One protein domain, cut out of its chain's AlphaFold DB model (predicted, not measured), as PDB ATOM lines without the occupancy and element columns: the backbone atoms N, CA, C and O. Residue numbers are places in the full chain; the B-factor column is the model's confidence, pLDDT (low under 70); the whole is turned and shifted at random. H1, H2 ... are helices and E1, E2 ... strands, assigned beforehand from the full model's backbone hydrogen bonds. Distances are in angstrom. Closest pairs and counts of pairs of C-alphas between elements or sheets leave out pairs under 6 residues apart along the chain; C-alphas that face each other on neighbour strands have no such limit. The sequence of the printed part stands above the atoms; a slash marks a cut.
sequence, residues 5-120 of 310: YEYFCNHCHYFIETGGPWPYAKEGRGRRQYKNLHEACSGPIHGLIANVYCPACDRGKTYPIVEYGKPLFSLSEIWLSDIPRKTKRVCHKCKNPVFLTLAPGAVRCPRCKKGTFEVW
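This is residues 5 to 120 of the 310 residues of a protein of Deltaproteobacteria bacterium RBG_13_47_9 (UniProt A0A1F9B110). What shape do these coordinates make? A long, strongly twisted sheet, with E2, E4 and E5 side by side along its length, has E1 and E6 at one end and E3 with the short helices H1 and H2 at the other. From H2 a long stretch with no named element, residues 81 to 116, folds back to E6 at the far end. How is it made up? The printed part has 116 residues with six named strands and two named helices, which follow along the chain as E1, E2, E3, then H1, then E4 and E5, then H2, then E6; it is mostly strand, and its one sheet is branched, with the antiparallel neighbour pairs E1 and E2, E1 and E6, E2 and E3, E2 and E4, and E4 and E5. The whole is elongated, 47 by 26 by 24 A, and only just compact, close to loose, with a radius of gyration of the C-alphas of 15.9 A.

Where are the long strands? E2 is residues 15 to 27, 33.1 A long, from C-alpha 15 at (220.709, 246.421, 187.560), and bends by 68 degrees at residue 23. E4 is residues 45 to 54, 26.4 A; E5 is residues 59 to 72, 31.1 A, and bends by 92 degrees at residue 69. Where are the shorter elements? E1 is residues 5 to 9, 13.5 A, E3 residues 30 to 33, 10.0 A, and E6 residues 117 to 119, 6.7 A, ending at C-alpha 119 at (225.721, 237.981, 186.017). H1 is residues 37 to 42, 8.7 A, and H2 residues 77 to 80, 4.9 A.

What neighbours does E2 have? E1 and E3 lie on one side of it and E4 on the other side. N 7 and O 16 of E1 and E2 are 3.0 A apart, N 25 and O 32 of E2 and E3 2.9 A, and N 22 and O 49 of E2 and E4 2.8 A, each within hydrogen-bond range. What lies farther out? Edge strand E5 forms a hairpin with E4, with N 52 and O 61 2.9 A apart; edge strand E6 is beside E1, with N 118 and O 8 2.9 A apart. How do the helices stand? H1 is on the sheet at a height of 9.1 A, over E2 and only just not over E4, on which 2 of its 6 C-alphas fall; its closest C-alphas to E2 are those of Ala 40 and Pro 23, 6.8 A. H2 only grazes the sheet, with its residues 77 to 78. Every O i to N i+4 pair in H1 is within hydrogen-bond range, and H2 is too short for such a pair.

How large is it? The two C-alphas farthest apart, those of Ser 42 and Lys 114, are 47.8 A apart. Is it continuous? The printed part has no cut; the link from H2 to E6, 36 residues, is long, and in it residues 89 to 90 pair antiparallel with 97 to 98. Where is confidence low? Residues 79 to 87 are under 70, against a mean pLDDT of the printed part of 83.7.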
ATOM      1  N   TYR A   5     220.532 236.381 192.893       85.25
ATOM      2  CA  TYR A   5     221.221 236.456 191.619       85.25
ATOM      3  C   TYR A   5     221.136 237.895 191.139       85.25
ATOM      4  O   TYR A   5     220.047 238.437 190.928       85.25
ATOM      5  N   GLU A   6     222.298 238.497 190.981       86.62
ATOM      6  CA  GLU A   6     222.457 239.889 190.604       86.62
ATOM      7  C   GLU A   6     222.854 239.950 189.134       86.62
ATOM      8  O   GLU A   6     223.740 239.217 188.693       86.62
ATOM      9  N   TYR A   7     222.180 240.799 188.361       89.12
ATOM     10  CA  TYR A   7     222.489 240.970 186.946       89.12
ATOM     11  C   TYR A   7     222.583 242.445 186.601       89.12
ATOM     12  O   TYR A   7     221.800 243.262 187.090       89.12
ATOM     13  N   PHE A   8     223.481 242.775 185.680       88.38
ATOM     14  CA  PHE A   8     223.604 244.116 185.124       88.38
ATOM     15  C   PHE A   8     223.590 244.061 183.602       88.38
ATOM     16  O   PHE A   8     224.048 243.103 182.982       88.38
ATOM     17  N   CYS A   9     223.041 245.091 182.967       88.50
ATOM     18  CA  CYS A   9     223.180 245.235 181.528       88.50
ATOM     19  C   CYS A   9     224.600 245.697 181.179       88.50
ATOM     20  O   CYS A   9     225.006 246.770 181.617       88.50
ATOM     21  N   ASN A  10     225.298 244.967 180.310       85.62
ATOM     22  CA  ASN A  10     226.643 245.321 179.828       85.62
ATOM     23  C   ASN A  10     226.727 246.619 178.996       85.62
ATOM     24  O   ASN A  10     227.816 247.025 178.616       85.62
ATOM     25  N   HIS A  11     225.596 247.266 178.694       84.19
ATOM     26  CA  HIS A  11     225.561 248.506 177.917       84.19
ATOM     27  C   HIS A  11     225.065 249.714 178.712       84.19
ATOM     28  O   HIS A  11     225.644 250.788 178.631       84.19
ATOM     29  N   CYS A  12     223.955 249.574 179.443       79.00
ATOM     30  CA  CYS A  12     223.372 250.692 180.194       79.00
ATOM     31  C   CYS A  12     223.495 250.553 181.710       79.00
ATOM     32  O   CYS A  12     222.884 251.337 182.430       79.00
ATOM     33  N   HIS A  13     224.197 249.522 182.188       80.38
ATOM     34  CA  HIS A  13     224.398 249.218 183.607       80.38
ATOM     35  C   HIS A  13     223.107 249.055 184.418       80.38
ATOM     36  O   HIS A  13     223.132 249.075 185.647       80.38
ATOM     37  N   TYR A  14     221.967 248.843 183.747       83.69
ATOM     38  CA  TYR A  14     220.714 248.599 184.442       83.69
ATOM     39  C   TYR A  14     220.823 247.334 185.287       83.69
ATOM     40  O   TYR A  14     221.045 246.252 184.743       83.69
ATOM     41  N   PHE A  15     220.633 247.496 186.591       85.69
ATOM     42  CA  PHE A  15     220.709 246.421 187.560       85.69
ATOM     43  C   PHE A  15     219.344 245.808 187.860       85.69
ATOM     44  O   PHE A  15     218.340 246.511 188.024       85.69
ATOM     45  N   ILE A  16     219.330 244.487 188.003       88.38
ATOM     46  CA  ILE A  16     218.199 243.731 188.524       88.38
ATOM     47  C   ILE A  16     218.684 242.681 189.526       88.38
ATOM     48  O   ILE A  16     219.806 242.186 189.449       88.38
ATOM     49  N   GLU A  17     217.781 242.274 190.408       87.38
ATOM     50  CA  GLU A  17     218.012 241.183 191.348       87.38
ATOM     51  C   GLU A  17     216.857 240.180 191.242       87.38
ATOM     52  O   GLU A  17     215.676 240.553 191.254       87.38
ATOM     53  N   THR A  18     217.188 238.896 191.123       87.50
ATOM     54  CA  THR A  18     216.250 237.791 191.359       87.50
ATOM     55  C   THR A  18     216.698 237.015 192.590       87.50
ATOM     56  O   THR A  18     217.846 237.107 193.009       87.50
ATOM     57  N   GLY A  19     215.795 236.270 193.225       85.81
ATOM     58  CA  GLY A  19     216.154 235.590 194.468       85.81
ATOM     59  C   GLY A  19     215.233 234.440 194.829       85.81
ATOM     60  O   GLY A  19     214.064 234.414 194.440       85.81
ATOM     61  N   GLY A  20     215.772 233.490 195.582       83.50
ATOM     62  CA  GLY A  20     215.135 232.233 195.952       83.50
ATOM     63  C   GLY A  20     215.703 231.037 195.174       83.50
ATOM     64  O   GLY A  20     216.745 231.152 194.532       83.50
ATOM     65  N   PRO A  21     215.018 229.880 195.205       86.19
ATOM     66  CA  PRO A  21     213.719 229.656 195.832       86.19
ATOM     67  C   PRO A  21     213.782 229.533 197.367       86.19
ATOM     68  O   PRO A  21     214.725 228.971 197.915       86.19
ATOM     69  N   TRP A  22     212.742 230.000 198.065       86.81
ATOM     70  CA  TRP A  22     212.583 229.867 199.519       86.81
ATOM     71  C   TRP A  22     211.336 229.055 199.884       86.81
ATOM     72  O   TRP A  22     210.308 229.188 199.210       86.81
ATOM     73  N   PRO A  23     211.384 228.260 200.968       88.06
ATOM     74  CA  PRO A  23     210.219 227.544 201.473       88.06
ATOM     75  C   PRO A  23     209.133 228.517 201.946       88.06
ATOM     76  O   PRO A  23     209.418 229.590 202.492       88.06
ATOM     77  N   TYR A  24     207.875 228.120 201.770       89.56
ATOM     78  CA  TYR A  24     206.724 228.857 202.285       89.56
ATOM     79  C   TYR A  24     205.664 227.924 202.887       89.56
ATOM     80  O   TYR A  24     205.543 226.757 202.502       89.56
ATOM     81  N   ALA A  25     204.858 228.472 203.796       89.56
ATOM     82  CA  ALA A  25     203.655 227.845 204.338       89.56
ATOM     83  C   ALA A  25     202.391 228.466 203.720       89.56
ATOM     84  O   ALA A  25     202.353 229.669 203.430       89.56
ATOM     85  N   LYS A  26     201.342 227.663 203.504       87.19
ATOM     86  CA  LYS A  26     200.019 228.177 203.116       87.19
ATOM     87  C   LYS A  26     199.255 228.612 204.367       87.19
ATOM     88  O   LYS A  26     199.101 227.829 205.296       87.19
ATOM     89  N   GLU A  27     198.744 229.840 204.361       83.62
ATOM     90  CA  GLU A  27     197.875 230.380 205.414       83.62
ATOM     91  C   GLU A  27     196.568 230.851 204.772       83.62
ATOM     92  O   GLU A  27     196.496 231.909 204.140       83.62
ATOM     93  N   GLY A  28     195.529 230.014 204.852       82.62
ATOM     94  CA  GLY A  28     194.283 230.227 204.114       82.62
ATOM     95  C   GLY A  28     194.528 230.299 202.602       82.62
ATOM     96  O   GLY A  28     195.025 229.351 201.996       82.62
ATOM     97  N   ARG A  29     194.191 231.439 201.978       76.06
ATOM     98  CA  ARG A  29     194.481 231.715 200.552       76.06
ATOM     99  C   ARG A  29     195.869 232.337 200.318       76.06
ATOM    100  O   ARG A  29     196.276 232.502 199.167       76.06
ATOM    101  N   GLY A  30     196.573 232.718 201.383       81.69
ATOM    102  CA  GLY A  30     197.873 233.381 201.341       81.69
ATOM    103  C   GLY A  30     199.053 232.407 201.340       81.69
ATOM    104  O   GLY A  30     198.931 231.234 201.692       81.69
ATOM    105  N   ARG A  31     200.224 232.915 200.942       86.38
ATOM    106  CA  ARG A  31     201.512 232.216 201.044       86.38
ATOM    107  C   ARG A  31     202.423 233.043 201.941       86.38
ATOM    108  O   ARG A  31     202.670 234.206 201.625       86.38
ATOM    109  N   ARG A  32     202.917 232.456 203.031       88.75
ATOM    110  CA  ARG A  32     203.827 233.111 203.975       88.75
ATOM    111  C   ARG A  32     205.217 232.497 203.868       88.75
ATOM    112  O   ARG A  32     205.382 231.295 204.053       88.75
ATOM    113  N   GLN A  33     206.215 233.325 203.570       87.38
ATOM    114  CA  GLN A  33     207.617 232.910 203.587       87.38
ATOM    115  C   GLN A  33     208.083 232.666 205.028       87.38
ATOM    116  O   GLN A  33     207.724 233.423 205.936       87.38
ATOM    117  N   TYR A  34     208.906 231.638 205.229       83.75
ATOM    118  CA  TYR A  34     209.570 231.408 206.510       83.75
ATOM    119  C   TYR A  34     210.616 232.491 206.800       83.75
ATOM    120  O   TYR A  34     211.348 232.913 205.903       83.75
ATOM    121  N   LYS A  35     210.704 232.936 208.059       80.50
ATOM    122  CA  LYS A  35     211.648 233.989 208.470       80.50
ATOM    123  C   LYS A  35     213.068 233.463 208.641       80.50
ATOM    124  O   LYS A  35     214.021 234.214 208.452       80.50
ATOM    125  N   ASN A  36     213.215 232.204 209.045       77.88
ATOM    126  CA  ASN A  36     214.507 231.572 209.289       77.88
ATOM    127  C   ASN A  36     214.444 230.052 209.056       77.88
ATOM    128  O   ASN A  36     213.372 229.473 208.884       77.88
ATOM    129  N   LEU A  37     215.622 229.423 209.042       76.00
ATOM    130  CA  LEU A  37     215.780 227.981 208.831       76.00
ATOM    131  C   LEU A  37     215.080 227.150 209.908       76.00
ATOM    132  O   LEU A  37     214.448 226.160 209.572       76.00
ATOM    133  N   HIS A  38     215.151 227.565 211.174       80.12
ATOM    134  CA  HIS A  38     214.518 226.841 212.278       80.12
ATOM    135  C   HIS A  38     213.006 226.726 212.068       80.12
ATOM    136  O   HIS A  38     212.451 225.638 212.145       80.12
ATOM    137  N   GLU A  39     212.354 227.840 211.736       81.19
ATOM    138  CA  GLU A  39     210.920 227.885 211.454       81.19
ATOM    139  C   GLU A  39     210.542 226.994 210.262       81.19
ATOM    140  O   GLU A  39     209.526 226.302 210.305       81.19
ATOM    141  N   ALA A  40     211.378 226.982 209.218       78.62
ATOM    142  CA  ALA A  40     211.179 226.139 208.045       78.62
ATOM    143  C   ALA A  40     211.385 224.644 208.342       78.62
ATOM    144  O   ALA A  40     210.699 223.818 207.755       78.62
ATOM    145  N   CYS A  41     212.299 224.291 209.250       78.50
ATOM    146  CA  CYS A  41     212.535 222.909 209.678       78.50
ATOM    147  C   CYS A  41     211.452 222.375 210.622       78.50
ATOM    148  O   CYS A  41     211.275 221.167 210.706       78.50
ATOM    149  N   SER A  42     210.773 223.251 211.366       79.25
ATOM    150  CA  SER A  42     209.753 222.855 212.341       79.25
ATOM    151  C   SER A  42     208.322 222.922 211.799       79.25
ATOM    152  O   SER A  42     207.399 222.460 212.464       79.25
ATOM    153  N   GLY A  43     208.107 223.569 210.651       80.94
ATOM    154  CA  GLY A  43     206.782 223.833 210.089       80.94
ATOM    155  C   GLY A  43     206.509 223.091 208.774       80.94
ATOM    156  O   GLY A  43     207.445 222.727 208.070       80.94
ATOM    157  N   PRO A  44     205.229 222.913 208.392       86.25
ATOM    158  CA  PRO A  44     204.861 222.239 207.148       86.25
ATOM    159  C   PRO A  44     205.180 223.092 205.906       86.25
ATOM    160  O   PRO A  44     204.568 224.140 205.664       86.25
ATOM    161  N   ILE A  45     206.082 222.606 205.057       86.62
ATOM    162  CA  ILE A  45     206.523 223.275 203.830       86.62
ATOM    163  C   ILE A  45     205.574 222.920 202.684       86.62
ATOM    164  O   ILE A  45     205.522 221.790 202.209       86.62
ATOM    165  N   HIS A  46     204.838 223.912 202.187       88.75
ATOM    166  CA  HIS A  46     203.823 223.713 201.145       88.75
ATOM    167  C   HIS A  46     204.355 223.938 199.722       88.75
ATOM    168  O   HIS A  46     203.676 223.642 198.735       88.75
ATOM    169  N   GLY A  47     205.559 224.485 199.597       88.19
ATOM    170  CA  GLY A  47     206.194 224.730 198.315       88.19
ATOM    171  C   GLY A  47     207.352 225.708 198.412       88.19
ATOM    172  O   GLY A  47     207.798 226.081 199.498       88.19
ATOM    173  N   LEU A  48     207.788 226.158 197.238       87.50
ATOM    174  CA  LEU A  48     208.877 227.103 197.050       87.50
ATOM    175  C   LEU A  48     208.398 228.361 196.316       87.50
ATOM    176  O   LEU A  48     207.710 228.259 195.297       87.50
ATOM    177  N   ILE A  49     208.795 229.541 196.795       88.94
ATOM    178  CA  ILE A  49     208.577 230.837 196.134       88.94
ATOM    179  C   ILE A  49     209.897 231.497 195.739       88.94
ATOM    180  O   ILE A  49     210.920 231.253 196.364       88.94
ATOM    181  N   ALA A  50     209.869 232.366 194.733       88.81
ATOM    182  CA  ALA A  50     211.030 233.146 194.327       88.81
ATOM    183  C   ALA A  50     210.642 234.511 193.759       88.81
ATOM    184  O   ALA A  50     209.572 234.661 193.159       88.81
ATOM    185  N   ASN A  51     211.533 235.486 193.905       90.06
ATOM    186  CA  ASN A  51     211.460 236.769 193.220       90.06
ATOM    187  C   ASN A  51     211.977 236.595 191.794       90.06
ATOM    188  O   ASN A  51     213.141 236.271 191.589       90.06
ATOM    189  N   VAL A  52     211.097 236.801 190.816       90.75
ATOM    190  CA  VAL A  52     211.394 236.603 189.397       90.75
ATOM    191  C   VAL A  52     211.240 237.917 188.647       90.75
ATOM    192  O   VAL A  52     210.222 238.605 188.782       90.75
ATOM    193  N   TYR A  53     212.226 238.226 187.811       91.75
ATOM    194  CA  TYR A  53     212.225 239.380 186.923       91.75
ATOM    195  C   TYR A  53     211.731 239.013 185.516       91.75
ATOM    196  O   TYR A  53     212.043 237.955 184.971       91.75
ATOM    197  N   CYS A  54     210.936 239.899 184.914       92.19
ATOM    198  CA  CYS A  54     210.455 239.756 183.547       92.19
ATOM    199  C   CYS A  54     211.223 240.683 182.590       92.19
ATOM    200  O   CYS A  54     210.918 241.880 182.554       92.19
ATOM    201  N   PRO A  55     212.110 240.147 181.727       90.25
ATOM    202  CA  PRO A  55     212.898 240.955 180.796       90.25
ATOM    203  C   PRO A  55     212.085 241.518 179.626       90.25
ATOM    204  O   PRO A  55     212.611 242.301 178.853       90.25
ATOM    205  N   ALA A  56     210.807 241.155 179.480       90.06
ATOM    206  CA  ALA A  56     209.952 241.685 178.417       90.06
ATOM    207  C   ALA A  56     209.203 242.966 178.816       90.06
ATOM    208  O   ALA A  56     208.916 243.803 177.967       90.06
ATOM    209  N   CYS A  57     208.839 243.116 180.094       90.44
ATOM    210  CA  CYS A  57     208.054 244.267 180.565       90.44
ATOM    211  C   CYS A  57     208.690 245.023 181.731       90.44
ATOM    212  O   CYS A  57     208.042 245.918 182.279       90.44
ATOM    213  N   ASP A  58     209.924 244.655 182.092       90.31
ATOM    214  CA  ASP A  58     210.735 245.332 183.100       90.31
ATOM    215  C   ASP A  58     210.024 245.401 184.467       90.31
ATOM    216  O   ASP A  58     209.786 246.466 185.047       90.31
ATOM    217  N   ARG A  59     209.544 244.235 184.930       88.56
ATOM    218  CA  ARG A  59     208.817 244.075 186.200       88.56
ATOM    219  C   ARG A  59     209.272 242.831 186.949       88.56
ATOM    220  O   ARG A  59     209.316 241.750 186.362       88.56
ATOM    221  N   GLY A  60     209.503 242.981 188.248       89.69
ATOM    222  CA  GLY A  60     209.669 241.879 189.194       89.69
ATOM    223  C   GLY A  60     208.351 241.481 189.862       89.69
ATOM    224  O   GLY A  60     207.443 242.305 190.008       89.69
ATOM    225  N   LYS A  61     208.222 240.210 190.254       90.31
ATOM    226  CA  LYS A  61     207.167 239.729 191.161       90.31
ATOM    227  C   LYS A  61     207.596 238.426 191.836       90.31
ATOM    228  O   LYS A  61     208.372 237.660 191.274       90.31
ATOM    229  N   THR A  62     207.050 238.152 193.015       90.56
ATOM    230  CA  THR A  62     207.208 236.863 193.692       90.56
ATOM    231  C   THR A  62     206.254 235.816 193.106       90.56
ATOM    232  O   THR A  62     205.042 236.041 193.025       90.56
ATOM    233  N   TYR A  63     206.787 234.662 192.705       89.00
ATOM    234  CA  TYR A  63     206.036 233.545 192.127       89.00
ATOM    235  C   TYR A  63     206.239 232.257 192.927       89.00
ATOM    236  O   TYR A  63     207.359 231.995 193.360       89.00
ATOM    237  N   PRO A  64     205.210 231.398 193.060       87.75
ATOM    238  CA  PRO A  64     205.410 230.022 193.496       87.75
ATOM    239  C   PRO A  64     206.097 229.237 192.377       87.75
ATOM    240  O   PRO A  64     205.523 229.082 191.301       87.75
ATOM    241  N   ILE A  65     207.314 228.748 192.602       85.31
ATOM    242  CA  ILE A  65     208.102 227.960 191.637       85.31
ATOM    243  C   ILE A  65     207.799 226.465 191.765       85.31
ATOM    244  O   ILE A  65     207.762 225.752 190.762       85.31
ATOM    245  N   VAL A  66     207.457 226.014 192.970       84.31
ATOM    246  CA  VAL A  66     207.014 224.643 193.245       84.31
ATOM    247  C   VAL A  66     205.862 224.700 194.243       84.31
ATOM    248  O   VAL A  66     205.907 225.482 195.191       84.31
ATOM    249  N   GLU A  67     204.825 223.892 194.035       85.50
ATOM    250  CA  GLU A  67     203.806 223.621 195.054       85.50
ATOM    251  C   GLU A  67     203.728 222.113 195.264       85.50
ATOM    252  O   GLU A  67     203.588 221.366 194.293       85.50
ATOM    253  N   TYR A  68     203.836 221.674 196.516       83.88
ATOM    254  CA  TYR A  68     203.749 220.263 196.866       83.88
ATOM    255  C   TYR A  68     202.288 219.882 197.114       83.88
ATOM    256  O   TYR A  68     201.547 220.612 197.774       83.88
ATOM    257  N   GLY A  69     201.864 218.735 196.574       79.81
ATOM    258  CA  GLY A  69     200.505 218.218 196.782       79.81
ATOM    259  C   GLY A  69     200.242 217.814 198.237       79.81
ATOM    260  O   GLY A  69     199.131 217.986 198.730       79.81
ATOM    261  N   LYS A  70     201.278 217.331 198.934       83.62
ATOM    262  CA  LYS A  70     201.306 217.130 200.386       83.62
ATOM    263  C   LYS A  70     202.445 217.973 200.968       83.62
ATOM    264  O   LYS A  70     203.510 217.993 200.349       83.62
ATOM    265  N   PRO A  71     202.240 218.684 202.089       85.69
ATOM    266  CA  PRO A  71     203.299 219.479 202.689       85.69
ATOM    267  C   PRO A  71     204.434 218.580 203.187       85.69
ATOM    268  O   PRO A  71     204.176 217.499 203.715       85.69
ATOM    269  N   LEU A  72     205.669 219.042 203.015       85.50
ATOM    270  CA  LEU A  72     206.869 218.376 203.521       85.50
ATOM    271  C   LEU A  72     207.098 218.775 204.981       85.50
ATOM    272  O   LEU A  72     206.805 219.914 205.359       85.50
ATOM    273  N   PHE A  73     207.623 217.862 205.795       80.75
ATOM    274  CA  PHE A  73     207.871 218.124 207.220       80.75
ATOM    275  C   PHE A  73     209.289 218.614 207.499       80.75
ATOM    276  O   PHE A  73     209.539 219.203 208.546       80.75
ATOM    277  N   SER A  74     210.210 218.408 206.559       78.06
ATOM    278  CA  SER A  74     211.594 218.854 206.665       78.06
ATOM    279  C   SER A  74     212.113 219.450 205.356       78.06
ATOM    280  O   SER A  74     211.656 219.122 204.261       78.06
ATOM    281  N   LEU A  75     213.122 220.324 205.453       76.06
ATOM    282  CA  LEU A  75     213.797 220.885 204.277       76.06
ATOM    283  C   LEU A  75     214.556 219.827 203.468       76.06
ATOM    284  O   LEU A  75     214.703 219.979 202.259       76.06
ATOM    285  N   SER A  76     215.035 218.762 204.113       74.94
ATOM    286  CA  SER A  76     215.781 217.687 203.451       74.94
ATOM    287  C   SER A  76     214.927 216.937 202.428       74.94
ATOM    288  O   SER A  76     215.436 216.520 201.389       74.94
ATOM    289  N   GLU A  77     213.616 216.835 202.669       76.19
ATOM    290  CA  GLU A  77     212.666 216.221 201.736       76.19
ATOM    291  C   GLU A  77     212.568 216.972 200.402       76.19
ATOM    292  O   GLU A  77     212.224 216.362 199.394       76.19
ATOM    293  N   ILE A  78     212.920 218.264 200.351       75.75
ATOM    294  CA  ILE A  78     212.910 219.049 199.105       75.75
ATOM    295  C   ILE A  78     213.855 218.438 198.065       75.75
ATOM    296  O   ILE A  78     213.507 218.393 196.888       75.75
ATOM    297  N   TRP A  79     215.025 217.957 198.491       62.53
ATOM    298  CA  TRP A  79     216.037 217.362 197.609       62.53
ATOM    299  C   TRP A  79     215.699 215.929 197.189       62.53
ATOM    300  O   TRP A  79     216.222 215.446 196.190       62.53
ATOM    301  N   LEU A  80     214.830 215.264 197.956       62.47
ATOM    302  CA  LEU A  80     214.339 213.910 197.692       62.47
ATOM    303  C   LEU A  80     213.066 213.917 196.834       62.47
ATOM    304  O   LEU A  80     212.788 212.955 196.124       62.47
ATOM    305  N   SER A  81     212.286 215.000 196.893       58.22
ATOM    306  CA  SER A  81     211.182 215.247 195.974       58.22
ATOM    307  C   SER A  81     211.738 215.672 194.616       58.22
ATOM    308  O   SER A  81     212.548 216.594 194.569       58.22
ATOM    309  N   ASP A  82     211.305 215.046 193.518       54.09
ATOM    310  CA  ASP A  82     211.651 215.469 192.157       54.09
ATOM    311  C   ASP A  82     211.345 216.962 191.979       54.09
ATOM    312  O   ASP A  82     210.197 217.352 191.735       54.09
ATOM    313  N   ILE A  83     212.358 217.823 192.131       55.19
ATOM    314  CA  ILE A  83     212.187 219.264 191.964       55.19
ATOM    315  C   ILE A  83     211.697 219.458 190.528       55.19
ATOM    316  O   ILE A  83     212.410 219.100 189.582       55.19
ATOM    317  N   PRO A  84     210.497 220.025 190.308       51.03
ATOM    318  CA  PRO A  84     210.029 220.251 188.959       51.03
ATOM    319  C   PRO A  84     211.041 221.142 188.242       51.03
ATOM    320  O   PRO A  84     211.208 222.309 188.594       51.03
ATOM    321  N   ARG A  85     211.649 220.633 187.162       50.84
ATOM    322  CA  ARG A  85     212.512 221.407 186.245       50.84
ATOM    323  C   ARG A  85     211.815 222.648 185.652       50.84
ATOM    324  O   ARG A  85     212.427 223.442 184.945       50.84
ATOM    325  N   LYS A  86     210.515 222.835 185.912       55.19
ATOM    326  CA  LYS A  86     209.705 223.971 185.460       55.19
ATOM    327  C   LYS A  86     209.924 225.202 186.352       55.19
ATOM    328  O   LYS A  86     209.005 225.655 187.035       55.19
ATOM    329  N   THR A  87     211.105 225.808 186.243       66.81
ATOM    330  CA  THR A  87     211.363 227.200 186.673       66.81
ATOM    331  C   THR A  87     210.606 228.222 185.817       66.81
ATOM    332  O   THR A  87     210.489 229.389 186.188       66.81
ATOM    333  N   LYS A  88     210.045 227.780 184.682       80.12
ATOM    334  CA  LYS A  88     209.207 228.578 183.788       80.12
ATOM    335  C   LYS A  88     207.890 228.972 184.466       80.12
ATOM    336  O   LYS A  88     207.088 228.129 184.885       80.12
ATOM    337  N   ARG A  89     207.635 230.275 184.509       87.56
ATOM    338  CA  ARG A  89     206.368 230.905 184.888       87.56
ATOM    339  C   ARG A  89     205.913 231.869 183.804       87.56
ATOM    340  O   ARG A  89     206.614 232.108 182.828       87.56
ATOM    341  N   VAL A  90     204.703 232.385 183.961       90.44
ATOM    342  CA  VAL A  90     204.112 233.369 183.054       90.44
ATOM    343  C   VAL A  90     204.081 234.714 183.769       90.44
ATOM    344  O   VAL A  90     203.587 234.818 184.897       90.44
ATOM    345  N   CYS A  91     204.617 235.753 183.127       91.69
ATOM    346  CA  CYS A  91     204.599 237.102 183.674       91.69
ATOM    347  C   CYS A  91     203.157 237.525 183.972       91.69
ATOM    348  O   CYS A  91     202.267 237.399 183.133       91.69
ATOM    349  N   HIS A  92     202.921 238.082 185.158       91.44
ATOM    350  CA  HIS A  92     201.582 238.481 185.578       91.44
ATOM    351  C   HIS A  92     201.036 239.615 184.698       91.44
ATOM    352  O   HIS A  92     199.831 239.657 184.449       91.44
ATOM    353  N   LYS A  93     201.940 240.474 184.206       92.19
ATOM    354  CA  LYS A  93     201.643 241.669 183.421       92.19
ATOM    355  C   LYS A  93     201.568 241.394 181.918       92.19
ATOM    356  O   LYS A  93     200.509 241.569 181.338       92.19
ATOM    357  N   CYS A  94     202.659 240.946 181.292       93.38
ATOM    358  CA  CYS A  94     202.734 240.808 179.827       93.38
ATOM    359  C   CYS A  94     202.543 239.378 179.302       93.38
ATOM    360  O   CYS A  94     202.649 239.159 178.103       93.38
ATOM    361  N   LYS A  95     202.315 238.397 180.184       93.25
ATOM    362  CA  LYS A  95     202.131 236.974 179.843       93.25
ATOM    363  C   LYS A  95     203.314 236.286 179.134       93.25
ATOM    364  O   LYS A  95     203.222 235.106 178.815       93.25
ATOM    365  N   ASN A  96     204.451 236.961 178.973       91.44
ATOM    366  CA  ASN A  96     205.679 236.332 178.490       91.44
ATOM    367  C   ASN A  96     206.227 235.298 179.485       91.44
ATOM    368  O   ASN A  96     206.009 235.441 180.697       91.44
ATOM    369  N   PRO A  97     206.954 234.276 179.003       89.69
ATOM    370  CA  PRO A  97     207.636 233.340 179.877       89.69
ATOM    371  C   PRO A  97     208.695 234.064 180.716       89.69
ATOM    372  O   PRO A  97     209.422 234.924 180.225       89.69
ATOM    373  N   VAL A  98     208.763 233.710 181.993       89.62
ATOM    374  CA  VAL A  98     209.768 234.187 182.945       89.62
ATOM    375  C   VAL A  98     210.395 232.996 183.649       89.62
ATOM    376  O   VAL A  98     209.750 231.957 183.812       89.62
ATOM    377  N   PHE A  99     211.644 233.148 184.057       87.31
ATOM    378  CA  PHE A  99     212.456 232.090 184.643       87.31
ATOM    379  C   PHE A  99     213.105 232.619 185.915       87.31
ATOM    380  O   PHE A  99     213.334 233.819 186.025       87.31
ATOM    381  N   LEU A 100     213.374 231.730 186.871       84.56
ATOM    382  CA  LEU A 100     214.010 232.092 188.141       84.56
ATOM    383  C   LEU A 100     215.333 232.853 187.939       84.56
ATOM    384  O   LEU A 100     215.556 233.892 188.559       84.56
ATOM    385  N   THR A 101     216.178 232.323 187.062       85.19
ATOM    386  CA  THR A 101     217.459 232.904 186.666       85.19
ATOM    387  C   THR A 101     217.394 233.370 185.217       85.19
ATOM    388  O   THR A 101     216.616 232.842 184.413       85.19
ATOM    389  N   LEU A 102     218.191 234.382 184.883       85.88
ATOM    390  CA  LEU A 102     218.397 234.792 183.498       85.88
ATOM    391  C   LEU A 102     219.604 234.051 182.925       85.88
ATOM    392  O   LEU A 102     220.590 233.844 183.623       85.88
ATOM    393  N   ALA A 103     219.521 233.666 181.653       85.00
ATOM    394  CA  ALA A 103     220.669 233.147 180.923       85.00
ATOM    395  C   ALA A 103     221.632 234.317 180.612       85.00
ATOM    396  O   ALA A 103     221.224 235.224 179.871       85.00
ATOM    397  N   PRO A 104     222.858 234.330 181.170       82.25
ATOM    398  CA  PRO A 104     223.812 235.428 180.990       82.25
ATOM    399  C   PRO A 104     224.182 235.583 179.513       82.25
ATOM    400  O   PRO A 104     224.193 234.594 178.776       82.25
ATOM    401  N   GLY A 105     224.368 236.813 179.041       85.12
ATOM    402  CA  GLY A 105     224.657 237.118 177.635       85.12
ATOM    403  C   GLY A 105     223.518 236.844 176.639       85.12
ATOM    404  O   GLY A 105     223.556 237.322 175.509       85.12
ATOM    405  N   ALA A 106     222.459 236.127 177.030       88.69
ATOM    406  CA  ALA A 106     221.359 235.761 176.131       88.69
ATOM    407  C   ALA A 106     220.124 236.665 176.283       88.69
ATOM    408  O   ALA A 106     219.349 236.848 175.339       88.69
ATOM    409  N   VAL A 107     219.904 237.233 177.471       89.88
ATOM    410  CA  VAL A 107     218.706 238.033 177.751       89.88
ATOM    411  C   VAL A 107     218.962 239.505 177.433       89.88
ATOM    412  O   VAL A 107     219.676 240.194 178.156       89.88
ATOM    413  N   ARG A 108     218.332 240.013 176.366       91.81
ATOM    414  CA  ARG A 108     218.399 241.437 175.992       91.81
ATOM    415  C   ARG A 108     217.790 242.333 177.071       91.81
ATOM    416  O   ARG A 108     216.711 242.051 177.595       91.81
ATOM    417  N   CYS A 109     218.448 243.453 177.346       89.94
ATOM    418  CA  CYS A 109     217.957 244.450 178.285       89.94
ATOM    419  C   CYS A 109     216.719 245.176 177.716       89.94
ATOM    420  O   CYS A 109     216.818 245.801 176.655       89.94
ATOM    421  N   PRO A 110     215.563 245.179 178.414       89.69
ATOM    422  CA  PRO A 110     214.361 245.861 177.926       89.69
ATOM    423  C   PRO A 110     214.482 247.382 177.909       89.69
ATOM    424  O   PRO A 110     213.709 248.036 177.210       89.69
ATOM    425  N   ARG A 111     215.419 247.947 178.682       86.44
ATOM    426  CA  ARG A 111     215.607 249.397 178.781       86.44
ATOM    427  C   ARG A 111     216.348 249.955 177.579       86.44
ATOM    428  O   ARG A 111     215.793 250.762 176.844       86.44
ATOM    429  N   CYS A 112     217.586 249.511 177.359       86.50
ATOM    430  CA  CYS A 112     218.418 250.053 176.286       86.50
ATOM    431  C   CYS A 112     218.230 249.333 174.948       86.50
ATOM    432  O   CYS A 112     218.594 249.886 173.914       86.50
ATOM    433  N   LYS A 113     217.696 248.100 174.951       88.88
ATOM    434  CA  LYS A 113     217.530 247.215 173.778       88.88
ATOM    435  C   LYS A 113     218.821 246.876 173.015       88.88
ATOM    436  O   LYS A 113     218.749 246.176 172.009       88.88
ATOM    437  N   LYS A 114     219.972 247.356 173.488       88.06
ATOM    438  CA  LYS A 114     221.297 247.178 172.883       88.06
ATOM    439  C   LYS A 114     222.108 246.111 173.614       88.06
ATOM    440  O   LYS A 114     222.608 245.196 172.977       88.06
ATOM    441  N   GLY A 115     222.192 246.216 174.939       89.25
ATOM    442  CA  GLY A 115     222.958 245.291 175.767       89.25
ATOM    443  C   GLY A 115     222.182 244.055 176.214       89.25
ATOM    444  O   GLY A 115     220.955 243.961 176.079       89.25
ATOM    445  N   THR A 116     222.920 243.132 176.811       92.44
ATOM    446  CA  THR A 116     222.451 241.886 177.428       92.44
ATOM    447  C   THR A 116     222.701 241.928 178.928       92.44
ATOM    448  O   THR A 116     223.528 242.706 179.404       92.44
ATOM    449  N   PHE A 117     221.924 241.159 179.690       89.69
ATOM    450  CA  PHE A 117     222.182 240.971 181.113       89.69
ATOM    451  C   PHE A 117     223.323 239.974 181.309       89.69
ATOM    452  O   PHE A 117     223.226 238.839 180.843       89.69
ATOM    453  N   GLU A 118     224.350 240.401 182.030       88.94
ATOM    454  CA  GLU A 118     225.420 239.555 182.552       88.94
ATOM    455  C   GLU A 118     225.194 239.317 184.044       88.94
ATOM    456  O   GLU A 118     224.553 240.136 184.713       88.94
ATOM    457  N   VAL A 119     225.690 238.193 184.564       84.06
ATOM    458  CA  VAL A 119     225.721 237.981 186.017       84.06
ATOM    459  C   VAL A 119     226.750 238.936 186.590       84.06
ATOM    460  O   VAL A 119     227.843 239.087 186.045       84.06
ATOM    461  N   TRP A 120     226.402 239.581 187.694       72.75
ATOM    462  CA  TRP A 120     227.385 240.252 188.522       72.75
ATOM    463  C   TRP A 120     228.191 239.186 189.273       72.75
ATOM    464  O   TRP A 120     227.897 238.842 190.416       72.75
TER     465      TRP A 120